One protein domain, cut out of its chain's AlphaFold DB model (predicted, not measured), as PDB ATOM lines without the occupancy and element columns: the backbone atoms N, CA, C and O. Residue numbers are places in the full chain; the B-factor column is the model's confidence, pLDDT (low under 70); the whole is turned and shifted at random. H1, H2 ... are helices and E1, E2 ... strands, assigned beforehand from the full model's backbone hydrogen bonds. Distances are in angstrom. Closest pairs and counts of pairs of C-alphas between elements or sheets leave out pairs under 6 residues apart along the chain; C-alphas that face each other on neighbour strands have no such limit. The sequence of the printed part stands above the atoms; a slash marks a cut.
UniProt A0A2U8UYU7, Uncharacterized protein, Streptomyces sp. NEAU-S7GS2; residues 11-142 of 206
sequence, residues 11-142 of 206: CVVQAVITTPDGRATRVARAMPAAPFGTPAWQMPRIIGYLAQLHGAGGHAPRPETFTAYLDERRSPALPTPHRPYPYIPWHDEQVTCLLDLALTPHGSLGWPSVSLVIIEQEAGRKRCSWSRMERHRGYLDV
ATOM      1  N   CYS A  11     -38.933  -2.718 -26.665       92.50
ATOM      2  CA  CYS A  11     -40.366  -2.794 -26.477       92.50
ATOM      3  C   CYS A  11     -41.054  -2.543 -27.816       92.50
ATOM      4  O   CYS A  11     -40.760  -1.550 -28.487       92.50
ATOM      5  N   VAL A  12     -41.964  -3.427 -28.209       94.31
ATOM      6  CA  VAL A  12     -42.761  -3.283 -29.427       94.31
ATOM      7  C   VAL A  12     -44.218  -3.064 -29.053       94.31
ATOM      8  O   VAL A  12     -44.813  -3.860 -28.335       94.31
ATOM      9  N   VAL A  13     -44.804  -1.996 -29.586       95.31
ATOM     10  CA  VAL A  13     -46.249  -1.772 -29.593       95.31
ATOM     11  C   VAL A  13     -46.770  -2.248 -30.939       95.31
ATOM     12  O   VAL A  13     -46.499  -1.628 -31.968       95.31
ATOM     13  N   GLN A  14     -47.494  -3.360 -30.934       95.50
ATOM     14  CA  GLN A  14     -48.185  -3.908 -32.092       95.50
ATOM     15  C   GLN A  14     -49.685  -3.669 -31.930       95.50
ATOM     16  O   GLN A  14     -50.233  -3.873 -30.855       95.50
ATOM     17  N   ALA A  15     -50.362  -3.272 -33.001       96.44
ATOM     18  CA  ALA A  15     -51.811  -3.191 -33.027       96.44
ATOM     19  C   ALA A  15     -52.371  -3.861 -34.280       96.44
ATOM     20  O   ALA A  15     -51.918  -3.605 -35.397       96.44
ATOM     21  N   VAL A  16     -53.387  -4.696 -34.089       97.25
ATOM     22  CA  VAL A  16     -54.320  -5.120 -35.129       97.25
ATOM     23  C   VAL A  16     -55.533  -4.205 -35.045       97.25
ATOM     24  O   VAL A  16     -56.249  -4.193 -34.044       97.25
ATOM     25  N   ILE A  17     -55.747  -3.412 -36.087       97.00
ATOM     26  CA  ILE A  17     -56.810  -2.412 -36.141       97.00
ATOM     27  C   ILE A  17     -57.818  -2.848 -37.192       97.00
ATOM     28  O   ILE A  17     -57.482  -2.942 -38.373       97.00
ATOM     29  N   THR A  18     -59.045  -3.103 -36.748       96.19
ATOM     30  CA  THR A  18     -60.177  -3.391 -37.626       96.19
ATOM     31  C   THR A  18     -60.891  -2.089 -37.959       96.19
ATOM     32  O   THR A  18     -61.399  -1.409 -37.067       96.19
ATOM     33  N   THR A  19     -60.944  -1.736 -39.238       92.62
ATOM     34  CA  THR A  19     -61.687  -0.574 -39.734       92.62
ATOM     35  C   THR A  19     -63.186  -0.886 -39.881       92.62
ATOM     36  O   THR A  19     -63.581  -2.053 -39.843       92.62
ATOM     37  N   PRO A  20     -64.064   0.130 -40.020       88.50
ATOM     38  CA  PRO A  20     -65.514  -0.084 -40.133       88.50
ATOM     39  C   PRO A  20     -65.957  -0.965 -41.308       88.50
ATOM     40  O   PRO A  20     -67.006  -1.592 -41.234       88.50
ATOM     41  N   ASP A  21     -65.154  -1.042 -42.368       90.62
ATOM     42  CA  ASP A  21     -65.354  -1.934 -43.519       90.62
ATOM     43  C   ASP A  21     -64.945  -3.396 -43.241       90.62
ATOM     44  O   ASP A  21     -64.991  -4.238 -44.135       90.62
ATOM     45  N   GLY A  22     -64.525  -3.710 -42.012       90.88
ATOM     46  CA  GLY A  22     -64.133  -5.048 -41.576       90.88
ATOM     47  C   GLY A  22     -62.691  -5.431 -41.909       90.88
ATOM     48  O   GLY A  22     -62.265  -6.531 -41.554       90.88
ATOM     49  N   ARG A  23     -61.907  -4.556 -42.553       94.25
ATOM     50  CA  ARG A  23     -60.500  -4.846 -42.858       94.25
ATOM     51  C   ARG A  23     -59.648  -4.747 -41.599       94.25
ATOM     52  O   ARG A  23     -59.684  -3.748 -40.889       94.25
ATOM     53  N   ALA A  24     -58.850  -5.777 -41.337       95.25
ATOM     54  CA  ALA A  24     -57.895  -5.792 -40.236       95.25
ATOM     55  C   ALA A  24     -56.487  -5.512 -40.763       95.25
ATOM     56  O   ALA A  24     -55.969  -6.258 -41.594       95.25
ATOM     57  N   THR A  25     -55.856  -4.454 -40.261       95.94
ATOM     58  CA  THR A  25     -54.483  -4.086 -40.622       95.94
ATOM     59  C   THR A  25     -53.595  -4.150 -39.393       95.94
ATOM     60  O   THR A  25     -53.969  -3.679 -38.318       95.94
ATOM     61  N   ARG A  26     -52.403  -4.729 -39.549       95.19
ATOM     62  CA  ARG A  26     -51.391  -4.772 -38.497       95.19
ATOM     63  C   ARG A  26     -50.405  -3.626 -38.670       95.19
ATOM     64  O   ARG A  26     -49.851  -3.441 -39.749       95.19
ATOM     65  N   VAL A  27     -50.140  -2.914 -37.585       94.81
ATOM     66  CA  VAL A  27     -49.100  -1.887 -37.496       94.81
ATOM     67  C   VAL A  27     -48.261  -2.122 -36.251       94.81
ATOM     68  O   VAL A  27     -48.772  -2.597 -35.238       94.81
ATOM     69  N   ALA A  28     -46.970  -1.805 -36.317       94.00
ATOM     70  CA  ALA A  28     -46.087  -1.927 -35.168       94.00
ATOM     71  C   ALA A  28     -45.028  -0.818 -35.122       94.00
ATOM     72  O   ALA A  28     -44.549  -0.319 -36.154       94.00
ATOM     73  N   ARG A  29     -44.675  -0.435 -33.896       93.62
ATOM     74  CA  ARG A  29     -43.627   0.533 -33.563       93.62
ATOM     75  C   ARG A  29     -42.759  -0.021 -32.443       93.62
ATOM     76  O   ARG A  29     -43.268  -0.647 -31.522       93.62
ATOM     77  N   ALA A  30     -41.461   0.227 -32.522       92.31
ATOM     78  CA  ALA A  30     -40.489  -0.191 -31.528       92.31
ATOM     79  C   ALA A  30     -39.876   1.008 -30.794       92.31
ATOM     80  O   ALA A  30     -39.705   2.098 -31.352       92.31
ATOM     81  N   MET A  31     -39.504   0.754 -29.545       90.94
ATOM     82  CA  MET A  31     -38.798   1.642 -28.629       90.94
ATOM     83  C   MET A  31     -37.658   0.849 -27.975       90.94
ATOM     84  O   MET A  31     -37.886  -0.293 -27.579       90.94
ATOM     85  N   PRO A  32     -36.452   1.411 -27.800       90.06
ATOM     86  CA  PRO A  32     -35.441   0.801 -26.938       90.06
ATOM     87  C   PRO A  32     -35.965   0.559 -25.511       90.06
ATOM     88  O   PRO A  32     -36.608   1.429 -24.926       90.06
ATOM     89  N   ALA A  33     -35.678  -0.611 -24.937       84.88
ATOM     90  CA  ALA A  33     -36.156  -1.029 -23.616       84.88
ATOM     91  C   ALA A  33     -35.779  -0.026 -22.512       84.88
ATOM     92  O   ALA A  33     -36.610   0.348 -21.688       84.88
ATOM     93  N   ALA A  34     -34.543   0.475 -22.529       82.88
ATOM     94  CA  ALA A  34     -34.088   1.488 -21.586       82.88
ATOM     95  C   ALA A  34     -34.131   2.904 -22.201       82.88
ATOM     96  O   ALA A  34     -33.690   3.082 -23.337       82.88
ATOM     97  N   PRO A  35     -34.585   3.930 -21.454       82.19
ATOM     98  CA  PRO A  35     -35.291   3.851 -20.170       82.19
ATOM     99  C   PRO A  35     -36.817   3.695 -20.323       82.19
ATOM    100  O   PRO A  35     -37.505   3.504 -19.329       82.19
ATOM    101  N   PHE A  36     -37.347   3.808 -21.546       89.44
ATOM    102  CA  PHE A  36     -38.776   4.036 -21.788       89.44
ATOM    103  C   PHE A  36     -39.520   2.863 -22.431       89.44
ATOM    104  O   PHE A  36     -40.727   2.953 -22.638       89.44
ATOM    105  N   GLY A  37     -38.845   1.777 -22.790       88.25
ATOM    106  CA  GLY A  37     -39.471   0.605 -23.396       88.25
ATOM    107  C   GLY A  37     -39.984  -0.375 -22.344       88.25
ATOM    108  O   GLY A  37     -39.583  -1.535 -22.332       88.25
ATOM    109  N   THR A  38     -40.867   0.095 -21.463       91.25
ATOM    110  CA  THR A  38     -41.598  -0.736 -20.495       91.25
ATOM    111  C   THR A  38     -43.099  -0.445 -20.587       91.25
ATOM    112  O   THR A  38     -43.480   0.621 -21.093       91.25
ATOM    113  N   PRO A  39     -43.976  -1.335 -20.076       93.25
ATOM    114  CA  PRO A  39     -45.413  -1.074 -20.049       93.25
ATOM    115  C   PRO A  39     -45.753   0.262 -19.377       93.25
ATOM    116  O   PRO A  39     -46.520   1.038 -19.940       93.25
ATOM    117  N   ALA A  40     -45.116   0.590 -18.248       93.81
ATOM    118  CA  ALA A  40     -45.357   1.839 -17.520       93.81
ATOM    119  C   ALA A  40     -45.188   3.098 -18.389       93.81
ATOM    120  O   ALA A  40     -45.971   4.036 -18.271       93.81
ATOM    121  N   TRP A  41     -44.211   3.103 -19.296       93.25
ATOM    122  CA  TRP A  41     -43.905   4.249 -20.154       93.25
ATOM    123  C   TRP A  41     -44.658   4.241 -21.489       93.25
ATOM    124  O   TRP A  41     -44.967   5.309 -22.019       93.25
ATOM    125  N   GLN A  42     -44.974   3.063 -22.034       93.31
ATOM    126  CA  GLN A  42     -45.620   2.932 -23.348       93.31
ATOM    127  C   GLN A  42     -47.155   2.905 -23.271       93.31
ATOM    128  O   GLN A  42     -47.834   3.427 -24.156       93.31
ATOM    129  N   MET A  43     -47.731   2.365 -22.199       94.38
ATOM    130  CA  MET A  43     -49.183   2.286 -22.012       94.38
ATOM    131  C   MET A  43     -49.902   3.647 -21.956       94.38
ATOM    132  O   MET A  43     -50.979   3.773 -22.546       94.38
ATOM    133  N   PRO A  44     -49.334   4.703 -21.341       93.94
ATOM    134  CA  PRO A  44     -49.922   6.040 -21.386       93.94
ATOM    135  C   PRO A  44     -50.186   6.557 -22.811       93.94
ATOM    136  O   PRO A  44     -51.184   7.241 -23.041       93.94
ATOM    137  N   ARG A  45     -49.355   6.182 -23.797       90.94
ATOM    138  CA  ARG A  45     -49.588   6.525 -25.211       90.94
ATOM    139  C   ARG A  45     -50.816   5.830 -25.780       90.94
ATOM    140  O   ARG A  45     -51.614   6.470 -26.462       90.94
ATOM    141  N   ILE A  46     -50.995   4.551 -25.465       92.88
ATOM    142  CA  ILE A  46     -52.176   3.785 -25.872       92.88
ATOM    143  C   ILE A  46     -53.439   4.438 -25.305       92.88
ATOM    144  O   ILE A  46     -54.376   4.703 -26.053       92.88
ATOM    145  N   ILE A  47     -53.448   4.773 -24.012       93.44
ATOM    146  CA  ILE A  47     -54.586   5.467 -23.389       93.44
ATOM    147  C   ILE A  47     -54.869   6.797 -24.069       93.44
ATOM    148  O   ILE A  47     -56.029   7.114 -24.319       93.44
ATOM    149  N   GLY A  48     -53.829   7.574 -24.358       92.31
ATOM    150  CA  GLY A  48     -53.993   8.884 -24.973       92.31
ATOM    151  C   GLY A  48     -54.679   8.787 -26.333       92.31
ATOM    152  O   GLY A  48     -55.556   9.597 -26.635       92.31
ATOM    153  N   TYR A  49     -54.344   7.757 -27.115       92.94
ATOM    154  CA  TYR A  49     -55.022   7.477 -28.376       92.94
ATOM    155  C   TYR A  49     -56.495   7.115 -28.160       92.94
ATOM    156  O   TYR A  49     -57.371   7.695 -28.800       92.94
ATOM    157  N   LEU A  50     -56.788   6.206 -27.223       93.81
ATOM    158  CA  LEU A  50     -58.165   5.807 -26.906       93.81
ATOM    159  C   LEU A  50     -59.009   7.003 -26.435       93.81
ATOM    160  O   LEU A  50     -60.140   7.177 -26.886       93.81
ATOM    161  N   ALA A  51     -58.439   7.853 -25.579       92.19
ATOM    162  CA  ALA A  51     -59.082   9.064 -25.083       92.19
ATOM    163  C   ALA A  51     -59.313  10.095 -26.200       92.19
ATOM    164  O   ALA A  51     -60.358  10.742 -26.216       92.19
ATOM    165  N   GLN A  52     -58.388  10.225 -27.159       91.94
ATOM    166  CA  GLN A  52     -58.594  11.070 -28.339       91.94
ATOM    167  C   GLN A  52     -59.754  10.559 -29.199       91.94
ATOM    168  O   GLN A  52     -60.584  11.359 -29.624       91.94
ATOM    169  N   LEU A  53     -59.827   9.249 -29.459       92.00
ATOM    170  CA  LEU A  53     -60.922   8.669 -30.243       92.00
ATOM    171  C   LEU A  53     -62.277   8.901 -29.570       92.00
ATOM    172  O   LEU A  53     -63.227   9.312 -30.239       92.00
ATOM    173  N   HIS A  54     -62.340   8.698 -28.254       91.00
ATOM    174  CA  HIS A  54     -63.531   8.973 -27.456       91.00
ATOM    175  C   HIS A  54     -63.907  10.465 -27.497       91.00
ATOM    176  O   HIS A  54     -65.027  10.809 -27.873       91.00
ATOM    177  N   GLY A  55     -62.958  11.364 -27.206       87.75
ATOM    178  CA  GLY A  55     -63.187  12.813 -27.164       87.75
ATOM    179  C   GLY A  55     -63.556  13.438 -28.513       87.75
ATOM    180  O   GLY A  55     -64.275  14.431 -28.551       87.75
ATOM    181  N   ALA A  56     -63.135  12.832 -29.627       84.69
ATOM    182  CA  ALA A  56     -63.548  13.233 -30.971       84.69
ATOM    183  C   ALA A  56     -64.972  12.758 -31.338       84.69
ATOM    184  O   ALA A  56     -65.362  12.855 -32.496       84.69
ATOM    185  N   GLY A  57     -65.750  12.212 -30.400       77.56
ATOM    186  CA  GLY A  57     -67.096  11.699 -30.665       77.56
ATOM    187  C   GLY A  57     -67.118  10.250 -31.157       77.56
ATOM    188  O   GLY A  57     -67.984   9.889 -31.949       77.56
ATOM    189  N   GLY A  58     -66.166   9.421 -30.719       71.81
ATOM    190  CA  GLY A  58     -66.143   7.989 -31.034       71.81
ATOM    191  C   GLY A  58     -65.697   7.679 -32.463       71.81
ATOM    192  O   GLY A  58     -66.246   6.787 -33.109       71.81
ATOM    193  N   HIS A  59     -64.706   8.414 -32.976       82.44
ATOM    194  CA  HIS A  59     -64.132   8.108 -34.286       82.44
ATOM    195  C   HIS A  59     -63.584   6.676 -34.311       82.44
ATOM    196  O   HIS A  59     -62.937   6.220 -33.367       82.44
ATOM    197  N   ALA A  60     -63.815   5.968 -35.418       87.94
ATOM    198  CA  ALA A  60     -63.293   4.620 -35.588       87.94
ATOM    199  C   ALA A  60     -61.750   4.627 -35.613       87.94
ATOM    200  O   ALA A  60     -61.161   5.487 -36.281       87.94
ATOM    201  N   PRO A  61     -61.086   3.664 -34.946       92.12
ATOM    202  CA  PRO A  61     -59.639   3.534 -35.016       92.12
ATOM    203  C   PRO A  61     -59.212   3.242 -36.459       92.12
ATOM    204  O   PRO A  61     -59.878   2.496 -37.182       92.12
ATOM    205  N   ARG A  62     -58.095   3.838 -36.884       94.38
ATOM    206  CA  ARG A  62     -57.494   3.609 -38.206       94.38
ATOM    207  C   ARG A  62     -55.982   3.411 -38.080       94.38
ATOM    208  O   ARG A  62     -55.374   4.046 -37.215       94.38
ATOM    209  N   PRO A  63     -55.357   2.577 -38.927       94.12
ATOM    210  CA  PRO A  63     -53.910   2.347 -38.895       94.12
ATOM    211  C   PRO A  63     -53.080   3.627 -39.013       94.12
ATOM    212  O   PRO A  63     -52.118   3.819 -38.266       94.12
ATOM    213  N   GLU A  64     -53.479   4.532 -39.905       92.75
ATOM    214  CA  GLU A  64     -52.758   5.775 -40.188       92.75
ATOM    215  C   GLU A  64     -52.856   6.735 -39.001       92.75
ATOM    216  O   GLU A  64     -51.862   7.328 -38.596       92.75
ATOM    217  N   THR A  65     -54.038   6.845 -38.385       92.00
ATOM    218  CA  THR A  65     -54.228   7.726 -37.225       92.00
ATOM    219  C   THR A  65     -53.551   7.176 -35.978       92.00
ATOM    220  O   THR A  65     -53.018   7.952 -35.192       92.00
ATOM    221  N   PHE A  66     -53.532   5.853 -35.798       92.94
ATOM    222  CA  PHE A  66     -52.823   5.217 -34.691       92.94
ATOM    223  C   PHE A  66     -51.311   5.404 -34.810       92.94
ATOM    224  O   PHE A  66     -50.665   5.840 -33.863       92.94
ATOM    225  N   THR A  67     -50.747   5.113 -35.983       91.38
ATOM    226  CA  THR A  67     -49.308   5.276 -36.219       91.38
ATOM    227  C   THR A  67     -48.877   6.735 -36.106       91.38
ATOM    228  O   THR A  67     -47.933   7.015 -35.373       91.38
ATOM    229  N   ALA A  68     -49.619   7.664 -36.717       90.12
ATOM    230  CA  ALA A  68     -49.370   9.095 -36.564       90.12
ATOM    231  C   ALA A  68     -49.418   9.531 -35.090       90.12
ATOM    232  O   ALA A  68     -48.554  10.280 -34.646       90.12
ATOM    233  N   TYR A  69     -50.376   9.017 -34.310       90.06
ATOM    234  CA  TYR A  69     -50.480   9.331 -32.885       90.06
ATOM    235  C   TYR A  69     -49.274   8.834 -32.073       90.06
ATOM    236  O   TYR A  69     -48.802   9.529 -31.168       90.06
ATOM    237  N   LEU A  70     -48.780   7.627 -32.369       88.75
ATOM    238  CA  LEU A  70     -47.590   7.082 -31.712       88.75
ATOM    239  C   LEU A  70     -46.325   7.879 -32.057       88.75
ATOM    240  O   LEU A  70     -45.475   8.059 -31.185       88.75
ATOM    241  N   ASP A  71     -46.227   8.379 -33.290       84.44
ATOM    242  CA  ASP A  71     -45.070   9.133 -33.779       84.44
ATOM    243  C   ASP A  71     -45.069  10.600 -33.267       84.44
ATOM    244  O   ASP A  71     -44.013  11.227 -33.135       84.44
ATOM    245  N   GLU A  72     -46.235  11.158 -32.918       83.38
ATOM    246  CA  GLU A  72     -46.397  12.565 -32.539       83.38
ATOM    247  C   GLU A  72     -45.870  12.902 -31.128       83.38
ATOM    248  O   GLU A  72     -46.201  12.277 -30.110       83.38
ATOM    249  N   ARG A  73     -45.095  13.989 -31.019       67.38
ATOM    250  CA  ARG A  73     -44.722  14.579 -29.723       67.38
ATOM    251  C   ARG A  73     -45.913  15.363 -29.168       67.38
ATOM    252  O   ARG A  73     -46.300  16.374 -29.738       67.38
ATOM    253  N   ARG A  74     -46.489  14.898 -28.057       67.88
ATOM    254  CA  ARG A  74     -47.661  15.505 -27.404       67.88
ATOM    255  C   ARG A  74     -47.313  16.004 -26.004       67.88
ATOM    256  O   ARG A  74     -46.217  15.736 -25.521       67.88
ATOM    257  N   SER A  75     -48.242  16.742 -25.396       56.34
ATOM    258  CA  SER A  75     -48.211  17.122 -23.980       56.34
ATOM    259  C   SER A  75     -49.197  16.248 -23.179       56.34
ATOM    260  O   SER A  75     -50.342  16.116 -23.625       56.34
ATOM    261  N   PRO A  76     -48.800  15.660 -22.031       63.09
ATOM    262  CA  PRO A  76     -47.438  15.655 -21.482       63.09
ATOM    263  C   PRO A  76     -46.455  14.954 -22.430       63.09
ATOM    264  O   PRO A  76     -46.886  14.203 -23.306       63.09
ATOM    265  N   ALA A  77     -45.151  15.219 -22.283       72.69
ATOM    266  CA  ALA A  77     -44.088  14.687 -23.144       72.69
ATOM    267  C   ALA A  77     -43.907  13.169 -22.952       72.69
ATOM    268  O   ALA A  77     -42.947  12.690 -22.358       72.69
ATOM    269  N   LEU A  78     -44.876  12.405 -23.441       76.31
ATOM    270  CA  LEU A  78     -44.919  10.959 -23.341       76.31
ATOM    271  C   LEU A  78     -43.825  10.355 -24.243       76.31
ATOM    272  O   LEU A  78     -43.797  10.685 -25.436       76.31
ATOM    273  N   PRO A  79     -42.970   9.449 -23.742       79.69
ATOM    274  CA  PRO A  79     -41.984   8.760 -24.571       79.69
ATOM    275  C   PRO A  79     -42.637   8.041 -25.762       79.69
ATOM    276  O   PRO A  79     -43.626   7.329 -25.587       79.69
ATOM    277  N   THR A  80     -42.112   8.235 -26.976       71.44
ATOM    278  CA  THR A  80     -42.723   7.724 -28.216       71.44
ATOM    279  C   THR A  80     -41.971   6.535 -28.818       71.44
ATOM    280  O   THR A  80     -40.773   6.648 -29.113       71.44
ATOM    281  N   PRO A  81     -42.654   5.403 -29.071       71.31
ATOM    282  CA  PRO A  81     -42.109   4.360 -29.922       71.31
ATOM    283  C   PRO A  81     -42.130   4.890 -31.360       71.31
ATOM    284  O   PRO A  81     -43.188   5.040 -31.958       71.31
ATOM    285  N   HIS A  82     -40.963   5.227 -31.900       70.31
ATOM    286  CA  HIS A  82     -40.847   6.016 -33.134       70.31
ATOM    287  C   HIS A  82     -40.228   5.236 -34.297       70.31
ATOM    288  O   HIS A  82     -40.152   5.741 -35.414       70.31
ATOM    289  N   ARG A  83     -39.757   4.004 -34.061       85.19
ATOM    290  CA  ARG A  83     -39.155   3.183 -35.113       85.19
ATOM    291  C   ARG A  83     -40.200   2.224 -35.686       85.19
ATOM    292  O   ARG A  83     -40.691   1.381 -34.936       85.19
ATOM    293  N   PRO A  84     -40.536   2.285 -36.987       88.00
ATOM    294  CA  PRO A  84     -41.339   1.251 -37.632       88.00
ATOM    295  C   PRO A  84     -40.747  -0.140 -37.394       88.00
ATOM    296  O   PRO A  84     -39.530  -0.322 -37.488       88.00
ATOM    297  N   TYR A  85     -41.604  -1.112 -37.088       89.50
ATOM    298  CA  TYR A  85     -41.183  -2.482 -36.817       89.50
ATOM    299  C   TYR A  85     -41.854  -3.451 -37.803       89.50
ATOM    300  O   TYR A  85     -43.012  -3.810 -37.606       89.50
ATOM    301  N   PRO A  86     -41.175  -3.842 -38.899       85.00
ATOM    302  CA  PRO A  86     -41.799  -4.609 -39.980       85.00
ATOM    303  C   PRO A  86     -41.855  -6.124 -39.717       85.00
ATOM    304  O   PRO A  86     -42.417  -6.862 -40.520       85.00
ATOM    305  N   TYR A  87     -41.256  -6.599 -38.623       84.00
ATOM    306  CA  TYR A  87     -41.104  -8.024 -38.328       84.00
ATOM    307  C   TYR A  87     -42.185  -8.537 -37.372       84.00
ATOM    308  O   TYR A  87     -42.837  -7.769 -36.667       84.00
ATOM    309  N   ILE A  88     -42.342  -9.862 -37.306       84.06
ATOM    310  CA  ILE A  88     -43.186 -10.520 -36.302       84.06
ATOM    311  C   ILE A  88     -42.441 -10.483 -34.953       84.06
ATOM    312  O   ILE A  88     -41.403 -11.133 -34.839       84.06
ATOM    313  N   PRO A  89     -42.943  -9.771 -33.923       84.06
ATOM    314  CA  PRO A  89     -42.171  -9.532 -32.696       84.06
ATOM    315  C   PRO A  89     -41.897 -10.800 -31.882       84.06
ATOM    316  O   PRO A  89     -40.856 -10.914 -31.255       84.06
ATOM    317  N   TRP A  90     -42.805 -11.777 -31.946       78.31
ATOM    318  CA  TRP A  90     -42.780 -13.031 -31.180       78.31
ATOM    319  C   TRP A  90     -41.527 -13.895 -31.359       78.31
ATOM    320  O   TRP A  90     -41.272 -14.776 -30.541       78.31
ATOM    321  N   HIS A  91     -40.782 -13.686 -32.443       77.88
ATOM    322  CA  HIS A  91     -39.602 -14.480 -32.783       77.88
ATOM    323  C   HIS A  91     -38.314 -13.653 -32.831       77.88
ATOM    324  O   HIS A  91     -37.253 -14.212 -33.103       77.88
ATOM    325  N   ASP A  92     -38.388 -12.345 -32.580       83.25
ATOM    326  CA  ASP A  92     -37.198 -11.501 -32.539       83.25
ATOM    327  C   ASP A  92     -36.643 -11.477 -31.116       83.25
ATOM    328  O   ASP A  92     -37.309 -11.040 -30.180       83.25
ATOM    329  N   GLU A  93     -35.402 -11.936 -30.958       80.81
ATOM    330  CA  GLU A  93     -34.724 -11.951 -29.660       80.81
ATOM    331  C   GLU A  93     -34.573 -10.571 -29.031       80.81
ATOM    332  O   GLU A  93     -34.453 -10.491 -27.814       80.81
ATOM    333  N   GLN A  94     -34.570  -9.504 -29.838       85.62
ATOM    334  CA  GLN A  94     -34.487  -8.135 -29.342       85.62
ATOM    335  C   GLN A  94     -35.742  -7.740 -28.573       85.62
ATOM    336  O   GLN A  94     -35.670  -6.835 -27.750       85.62
ATOM    337  N   VAL A  95     -36.885  -8.382 -28.813       88.75
ATOM    338  CA  VAL A  95     -38.158  -7.993 -28.206       88.75
ATOM    339  C   VAL A  95     -38.269  -8.591 -26.810       88.75
ATOM    340  O   VAL A  95     -38.648  -9.741 -26.627       88.75
ATOM    341  N   THR A  96     -37.972  -7.772 -25.807       89.69
ATOM    342  CA  THR A  96     -38.105  -8.134 -24.388       89.69
ATOM    343  C   THR A  96     -39.446  -7.692 -23.808       89.69
ATOM    344  O   THR A  96     -39.825  -8.120 -22.723       89.69
ATOM    345  N   CYS A  97     -40.172  -6.819 -24.511       91.94
ATOM    346  CA  CYS A  97     -41.516  -6.387 -24.146       91.94
ATOM    347  C   CYS A  97     -42.378  -6.248 -25.410       91.94
ATOM    348  O   CYS A  97     -41.990  -5.571 -26.361       91.94
ATOM    349  N   LEU A  98     -43.557  -6.862 -25.431       94.25
ATOM    350  CA  LEU A  98     -44.549  -6.728 -26.493       94.25
ATOM    351  C   LEU A  98     -45.881  -6.288 -25.885       94.25
ATOM    352  O   LEU A  98     -46.434  -6.969 -25.023       94.25
ATOM    353  N   LEU A  99     -46.401  -5.167 -26.376       95.81
ATOM    354  CA  LEU A  99     -47.775  -4.727 -26.169       95.81
ATOM    355  C   LEU A  99     -48.548  -5.060 -27.446       95.81
ATOM    356  O   LEU A  99     -48.363  -4.394 -28.462       95.81
ATOM    357  N   ASP A 100     -49.366  -6.107 -27.413       96.12
ATOM    358  CA  ASP A 100     -50.151  -6.580 -28.553       96.12
ATOM    359  C   ASP A 100     -51.619  -6.176 -28.387       96.12
ATOM    360  O   ASP A 100     -52.344  -6.690 -27.530       96.12
ATOM    361  N   LEU A 101     -52.041  -5.198 -29.182       96.75
ATOM    362  CA  LEU A 101     -53.360  -4.590 -29.134       96.75
ATOM    363  C   LEU A 101     -54.256  -5.120 -30.248       96.75
ATOM    364  O   LEU A 101     -53.846  -5.239 -31.398       96.75
ATOM    365  N   ALA A 102     -55.530  -5.303 -29.934       97.25
ATOM    366  CA  ALA A 102     -56.597  -5.392 -30.915       97.25
ATOM    367  C   ALA A 102     -57.571  -4.234 -30.692       97.25
ATOM    368  O   ALA A 102     -58.075  -4.063 -29.579       97.25
ATOM    369  N   LEU A 103     -57.830  -3.451 -31.741       96.38
ATOM    370  CA  LEU A 103     -58.737  -2.305 -31.720       96.38
ATOM    371  C   LEU A 103     -59.843  -2.494 -32.752       96.38
ATOM    372  O   LEU A 103     -59.563  -2.753 -33.923       96.38
ATOM    373  N   THR A 104     -61.096  -2.314 -32.336       94.00
ATOM    374  CA  THR A 104     -62.243  -2.308 -33.254       94.00
ATOM    375  C   THR A 104     -63.181  -1.129 -32.963       94.00
ATOM    376  O   THR A 104     -63.182  -0.603 -31.845       94.00
ATOM    377  N   PRO A 105     -63.991  -0.680 -33.941       86.75
ATOM    378  CA  PRO A 105     -64.784   0.544 -33.806       86.75
ATOM    379  C   PRO A 105     -65.922   0.419 -32.786       86.75
ATOM    380  O   PRO A 105     -66.326   1.403 -32.177       86.75
ATOM    381  N   HIS A 106     -66.439  -0.793 -32.588       78.62
ATOM    382  CA  HIS A 106     -67.670  -1.045 -31.843       78.62
ATOM    383  C   HIS A 106     -67.394  -1.324 -30.363       78.62
ATOM    384  O   HIS A 106     -67.438  -2.475 -29.922       78.62
ATOM    385  N   GLY A 107     -67.083  -0.282 -29.595       79.06
ATOM    386  CA  GLY A 107     -67.003  -0.389 -28.140       79.06
ATOM    387  C   GLY A 107     -68.220   0.190 -27.419       79.06
ATOM    388  O   GLY A 107     -69.301   0.355 -27.979       79.06
ATOM    389  N   SER A 108     -68.051   0.442 -26.124       81.62
ATOM    390  CA  SER A 108     -69.110   0.892 -25.217       81.62
ATOM    391  C   SER A 108     -68.894   2.356 -24.856       81.62
ATOM    392  O   SER A 108     -67.760   2.756 -24.623       81.62
ATOM    393  N   LEU A 109     -69.977   3.131 -24.722       85.50
ATOM    394  CA  LEU A 109     -69.926   4.536 -24.273       85.50
ATOM    395  C   LEU A 109     -68.999   5.417 -25.135       85.50
ATOM    396  O   LEU A 109     -68.226   6.221 -24.635       85.50
ATOM    397  N   GLY A 110     -69.011   5.211 -26.456       87.56
ATOM    398  CA  GLY A 110     -68.172   5.975 -27.388       87.56
ATOM    399  C   GLY A 110     -66.674   5.645 -27.335       87.56
ATOM    400  O   GLY A 110     -65.903   6.217 -28.098       87.56
ATOM    401  N   TRP A 111     -66.245   4.723 -26.469       92.06
ATOM    402  CA  TRP A 111     -64.899   4.156 -26.513       92.06
ATOM    403  C   TRP A 111     -64.816   3.079 -27.598       92.06
ATOM    404  O   TRP A 111     -65.790   2.349 -27.788       92.06
ATOM    405  N   PRO A 112     -63.668   2.909 -28.278       92.56
ATOM    406  CA  PRO A 112     -63.449   1.752 -29.140       92.56
ATOM    407  C   PRO A 112     -63.344   0.468 -28.304       92.56
ATOM    408  O   PRO A 112     -62.990   0.489 -27.119       92.56
ATOM    409  N   SER A 113     -63.619  -0.678 -28.927       93.88
ATOM    410  CA  SER A 113     -63.311  -1.960 -28.296       93.88
ATOM    411  C   SER A 113     -61.803  -2.171 -28.327       93.88
ATOM    412  O   SER A 113     -61.167  -1.994 -29.368       93.88
ATOM    413  N   VAL A 114     -61.236  -2.540 -27.182       96.38
ATOM    414  CA  VAL A 114     -59.801  -2.770 -27.017       96.38
ATOM    415  C   VAL A 114     -59.557  -4.080 -26.282       96.38
ATOM    416  O   VAL A 114     -60.195  -4.374 -25.269       96.38
ATOM    417  N   SER A 115     -58.614  -4.862 -26.788       97.25
ATOM    418  CA  SER A 115     -57.989  -5.974 -26.078       97.25
ATOM    419  C   SER A 115     -56.488  -5.759 -26.115       97.25
ATOM    420  O   SER A 115     -55.947  -5.399 -27.154       97.25
ATOM    421  N   LEU A 116     -55.822  -5.999 -24.997       97.56
ATOM    422  CA  LEU A 116     -54.383  -5.859 -24.865       97.56
ATOM    423  C   LEU A 116     -53.806  -7.146 -24.292       97.56
ATOM    424  O   LEU A 116     -54.320  -7.692 -23.315       97.56
ATOM    425  N   VAL A 117     -52.715  -7.601 -24.887       97.06
ATOM    426  CA  VAL A 117     -51.860  -8.650 -24.349       97.06
ATOM    427  C   VAL A 117     -50.484  -8.050 -24.107       97.06
ATOM    428  O   VAL A 117     -49.928  -7.387 -24.977       97.06
ATOM    429  N   ILE A 118     -49.947  -8.270 -22.917       95.19
ATOM    430  CA  ILE A 118     -48.644  -7.762 -22.499       95.19
ATOM    431  C   ILE A 118     -47.748  -8.955 -22.294       95.19
ATOM    432  O   ILE A 118     -48.127  -9.885 -21.581       95.19
ATOM    433  N   ILE A 119     -46.586  -8.935 -22.932       92.50
ATOM    434  CA  ILE A 119     -45.614 -10.012 -22.848       92.50
ATOM    435  C   ILE A 119     -44.278  -9.402 -22.502       92.50
ATOM    436  O   ILE A 119     -43.733  -8.630 -23.282       92.50
ATOM    437  N   GLU A 120     -43.758  -9.750 -21.336       90.00
ATOM    438  CA  GLU A 120     -42.436  -9.331 -20.889       90.00
ATOM    439  C   GLU A 120     -41.556 -10.568 -20.775       90.00
ATOM    440  O   GLU A 120     -42.005 -11.616 -20.308       90.00
ATOM    441  N   GLN A 121     -40.313 -10.456 -21.219       83.56
ATOM    442  CA  GLN A 121     -39.314 -11.509 -21.152       83.56
ATOM    443  C   GLN A 121     -38.015 -10.921 -20.619       83.56
ATOM    444  O   GLN A 121     -37.580  -9.845 -21.035       83.56
ATOM    445  N   GLU A 122     -37.384 -11.635 -19.693       74.25
ATOM    446  CA  GLU A 122     -36.067 -11.250 -19.207       74.25
ATOM    447  C   GLU A 122     -35.030 -11.322 -20.340       74.25
ATOM    448  O   GLU A 122     -34.926 -12.312 -21.068       74.25
ATOM    449  N   ALA A 123     -34.233 -10.263 -20.474       63.16
ATOM    450  CA  ALA A 123     -33.133 -10.196 -21.422       63.16
ATOM    451  C   ALA A 123     -32.010 -11.171 -21.010       63.16
ATOM    452  O   ALA A 123     -31.191 -10.842 -20.154       63.16
ATOM    453  N   GLY A 124     -31.921 -12.366 -21.610       59.06
ATOM    454  CA  GLY A 124     -30.755 -13.233 -21.393       59.06
ATOM    455  C   GLY A 124     -30.941 -14.737 -21.595       59.06
ATOM    456  O   GLY A 124     -32.029 -15.256 -21.806       59.06
ATOM    457  N   ARG A 125     -29.811 -15.457 -21.534       51.31
ATOM    458  CA  ARG A 125     -29.648 -16.876 -21.909       51.31
ATOM    459  C   ARG A 125     -29.710 -17.855 -20.727       51.31
ATOM    460  O   ARG A 125     -29.169 -18.958 -20.829       51.31
ATOM    461  N   LYS A 126     -30.286 -17.476 -19.583       52.59
ATOM    462  CA  LYS A 126     -30.421 -18.421 -18.463       52.59
ATOM    463  C   LYS A 126     -31.590 -19.358 -18.756       52.59
ATOM    464  O   LYS A 126     -32.626 -18.923 -19.236       52.59
ATOM    465  N   ARG A 127     -31.408 -20.653 -18.473       47.47
ATOM    466  CA  ARG A 127     -32.376 -21.743 -18.734       47.47
ATOM    467  C   ARG A 127     -33.761 -21.537 -18.089       47.47
ATOM    468  O   ARG A 127     -34.667 -22.304 -18.382       47.47
ATOM    469  N   CYS A 128     -33.914 -20.494 -17.277       43.28
ATOM    470  CA  CYS A 128     -35.166 -19.999 -16.727       43.28
ATOM    471  C   CYS A 128     -35.246 -18.484 -16.984       43.28
ATOM    472  O   CYS A 128     -34.934 -17.699 -16.095       43.28
ATOM    473  N   SER A 129     -35.589 -18.064 -18.204       60.59
ATOM    474  CA  SER A 129     -35.976 -16.673 -18.458       60.59
ATOM    475  C   SER A 129     -37.398 -16.494 -17.941       60.59
ATOM    476  O   SER A 129     -38.308 -17.180 -18.418       60.59
ATOM    477  N   TRP A 130     -37.603 -15.621 -16.956       60.94
ATOM    478  CA  TRP A 130     -38.962 -15.297 -16.539       60.94
ATOM    479  C   TRP A 130     -39.701 -14.634 -17.704       60.94
ATOM    480  O   TRP A 130     -39.161 -13.758 -18.387       60.94
ATOM    481  N   SER A 131     -40.933 -15.081 -17.928       76.50
ATOM    482  CA  SER A 131     -41.851 -14.467 -18.875       76.50
ATOM    483  C   SER A 131     -43.156 -14.133 -18.169       76.50
ATOM    484  O   SER A 131     -43.743 -15.002 -17.520       76.50
ATOM    485  N   ARG A 132     -43.637 -12.905 -18.335       86.38
ATOM    486  CA  ARG A 132     -44.964 -12.470 -17.887       86.38
ATOM    487  C   ARG A 132     -45.875 -12.357 -19.086       86.38
ATOM    488  O   ARG A 132     -45.485 -11.778 -20.092       86.38
ATOM    489  N   MET A 133     -47.082 -12.898 -18.964       91.56
ATOM    490  CA  MET A 133     -48.150 -12.698 -19.933       91.56
ATOM    491  C   MET A 133     -49.408 -12.245 -19.199       91.56
ATOM    492  O   MET A 133     -49.971 -13.005 -18.414       91.56
ATOM    493  N   GLU A 134     -49.866 -11.031 -19.481       94.88
ATOM    494  CA  GLU A 134     -51.122 -10.499 -18.949       94.88
ATOM    495  C   GLU A 134     -52.070 -10.137 -20.087       94.88
ATOM    496  O   GLU A 134     -51.651  -9.801 -21.195       94.88
ATOM    497  N   ARG A 135     -53.372 -10.261 -19.828       97.00
ATOM    498  CA  ARG A 135     -54.420  -9.957 -20.801       97.00
ATOM    499  C   ARG A 135     -55.426  -9.013 -20.169       97.00
ATOM    500  O   ARG A 135     -55.982  -9.342 -19.126       97.00
ATOM    501  N   HIS A 136     -55.701  -7.913 -20.858       97.62
ATOM    502  CA  HIS A 136     -56.672  -6.906 -20.454       97.62
ATOM    503  C   HIS A 136     -57.721  -6.717 -21.539       97.62
ATOM    504  O   HIS A 136     -57.399  -6.673 -22.730       97.62
ATOM    505  N   ARG A 137     -58.991  -6.622 -21.141       95.94
ATOM    506  CA  ARG A 137     -60.114  -6.500 -22.081       95.94
ATOM    507  C   ARG A 137     -61.032  -5.351 -21.705       95.94
ATOM    508  O   ARG A 137     -61.537  -5.267 -20.591       95.94
ATOM    509  N   GLY A 138     -61.328  -4.524 -22.698       95.19
ATOM    510  CA  GLY A 138     -62.134  -3.326 -22.541       95.19
ATOM    511  C   GLY A 138     -61.320  -2.140 -22.031       95.19
ATOM    512  O   GLY A 138     -60.299  -2.280 -21.359       95.19
ATOM    513  N   TYR A 139     -61.798  -0.944 -22.366       94.44
ATOM    514  CA  TYR A 139     -61.080   0.302 -22.112       94.44
ATOM    515  C   TYR A 139     -60.816   0.543 -20.619       94.44
ATOM    516  O   TYR A 139     -59.716   0.951 -20.268       94.44
ATOM    517  N   LEU A 140     -61.764   0.231 -19.726       95.88
ATOM    518  CA  LEU A 140     -61.581   0.428 -18.279       95.88
ATOM    519  C   LEU A 140     -60.472  -0.438 -17.684       95.88
ATOM    520  O   LEU A 140     -59.721   0.049 -16.849       95.88
ATOM    521  N   ASP A 141     -60.362  -1.696 -18.108       96.88
ATOM    522  CA  ASP A 141     -59.328  -2.609 -17.610       96.88
ATOM    523  C   ASP A 141     -57.936  -2.157 -18.081       96.88
ATOM    524  O   ASP A 141     -57.003  -2.050 -17.290       96.88
ATOM    525  N   VAL A 142     -57.826  -1.745 -19.350       96.88
ATOM    526  CA  VAL A 142     -56.599  -1.150 -19.906       96.88
ATOM    527  C   VAL A 142     -56.224   0.160 -19.190       96.88
ATOM    528  O   VAL A 142     -55.051   0.375 -18.868       96.88
TER     529      VAL A 142
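What this domain is: This is residues 11 to 142 of the 206 residues of an uncharacterized protein of Streptomyces sp. NEAU-S7GS2 (UniProt A0A2U8UYU7). One twisted five-stranded sheet makes a wall, with the long helix H1 and the shorter H2 packed on one face, running along the strands, and the opposite face bare of named helices. The short last helix H3 sits on the same face, beside the strands, and the loop between E4 and E5 extends the elongated outline. The printed part has 132 residues, with three named helices and five named strands in the order E1 E2 H1 H2 E3 E4 E5 H3. The mixed sheet has the order E2, E1, E3, E4, E5, and the class is mixed, helices and strands. The whole is compact, with a radius of gyration of the C-alphas of 14.7 A and spans of 48 by 28 by 27 A.

Where its parts are: E1, residues 11 to 18, begins at C-alpha 11 (-40.366, -2.794, -26.477) and is 22.7 A long. E2 is residues 24 to 32, 26.9 A. H1, residues 39 to 55, measures 23.7 A from C-alpha 39 (-45.413, -1.074, -20.049). H2 is residues 63 to 71, 12.3 A. E3 is residues 95 to 104, 25.3 A; E4 is residues 113 to 121, 26.8 A; E5 is residues 131 to 137, 20.2 A. H3, residues 139 to 142, is 5.2 A long and ends at C-alpha 142 (-56.599, -1.150, -19.906).

How they stand to each other: E1 and edge strand E2 form an antiparallel hairpin, with N 13 and O 29 2.8 A apart, within hydrogen-bond range. E1 and E3 are parallel at 17 degrees, with N 14 and O 99 at 2.8 A. E3, E4 and E5 form a meander, each strand the antiparallel neighbour of the one before; N 100 and O 117 are 2.8 A apart, and N 118 and O 134 2.9 A. H1 is on the sheet over E1 and E3, at a height over the sheet of 9.6 A; its closest C-alphas to E3 are those of Pro 39 and Leu 99, 7.5 A. H2 is on the same face over E2 and E1, at 9.2 A; the closest C-alphas of H2 and E2 are those of Val 27 and Pro 63, 6.6 A. H1, with residues 45 to 49 alone, only just touches H2, with 3 pairs of C-alphas within 8 A, the closest those of Tyr 49 and Tyr 69, 6.7 A. H3 is on the same face but over none of the strands; the closest C-alphas of H3 and E4 are those of Tyr 139 and Val 114, 5.9 A. Every O i to N i+4 pair is within hydrogen-bond range in H2 and 10 of 13 in H1; H3 is too short for such a pair.

The domain as a whole: The C-alphas farthest apart, those of Gly 57 and Arg 127, are 49.7 A apart. The printed part has no cut. The link from H2 to E3, residues 72 to 94, is long, and its residues 83 to 84 pair antiparallel with residues 29 to 30 of E2. Mean pLDDT of the printed part is 86.7; residues 73 to 76 and 123 to 130 are under 70.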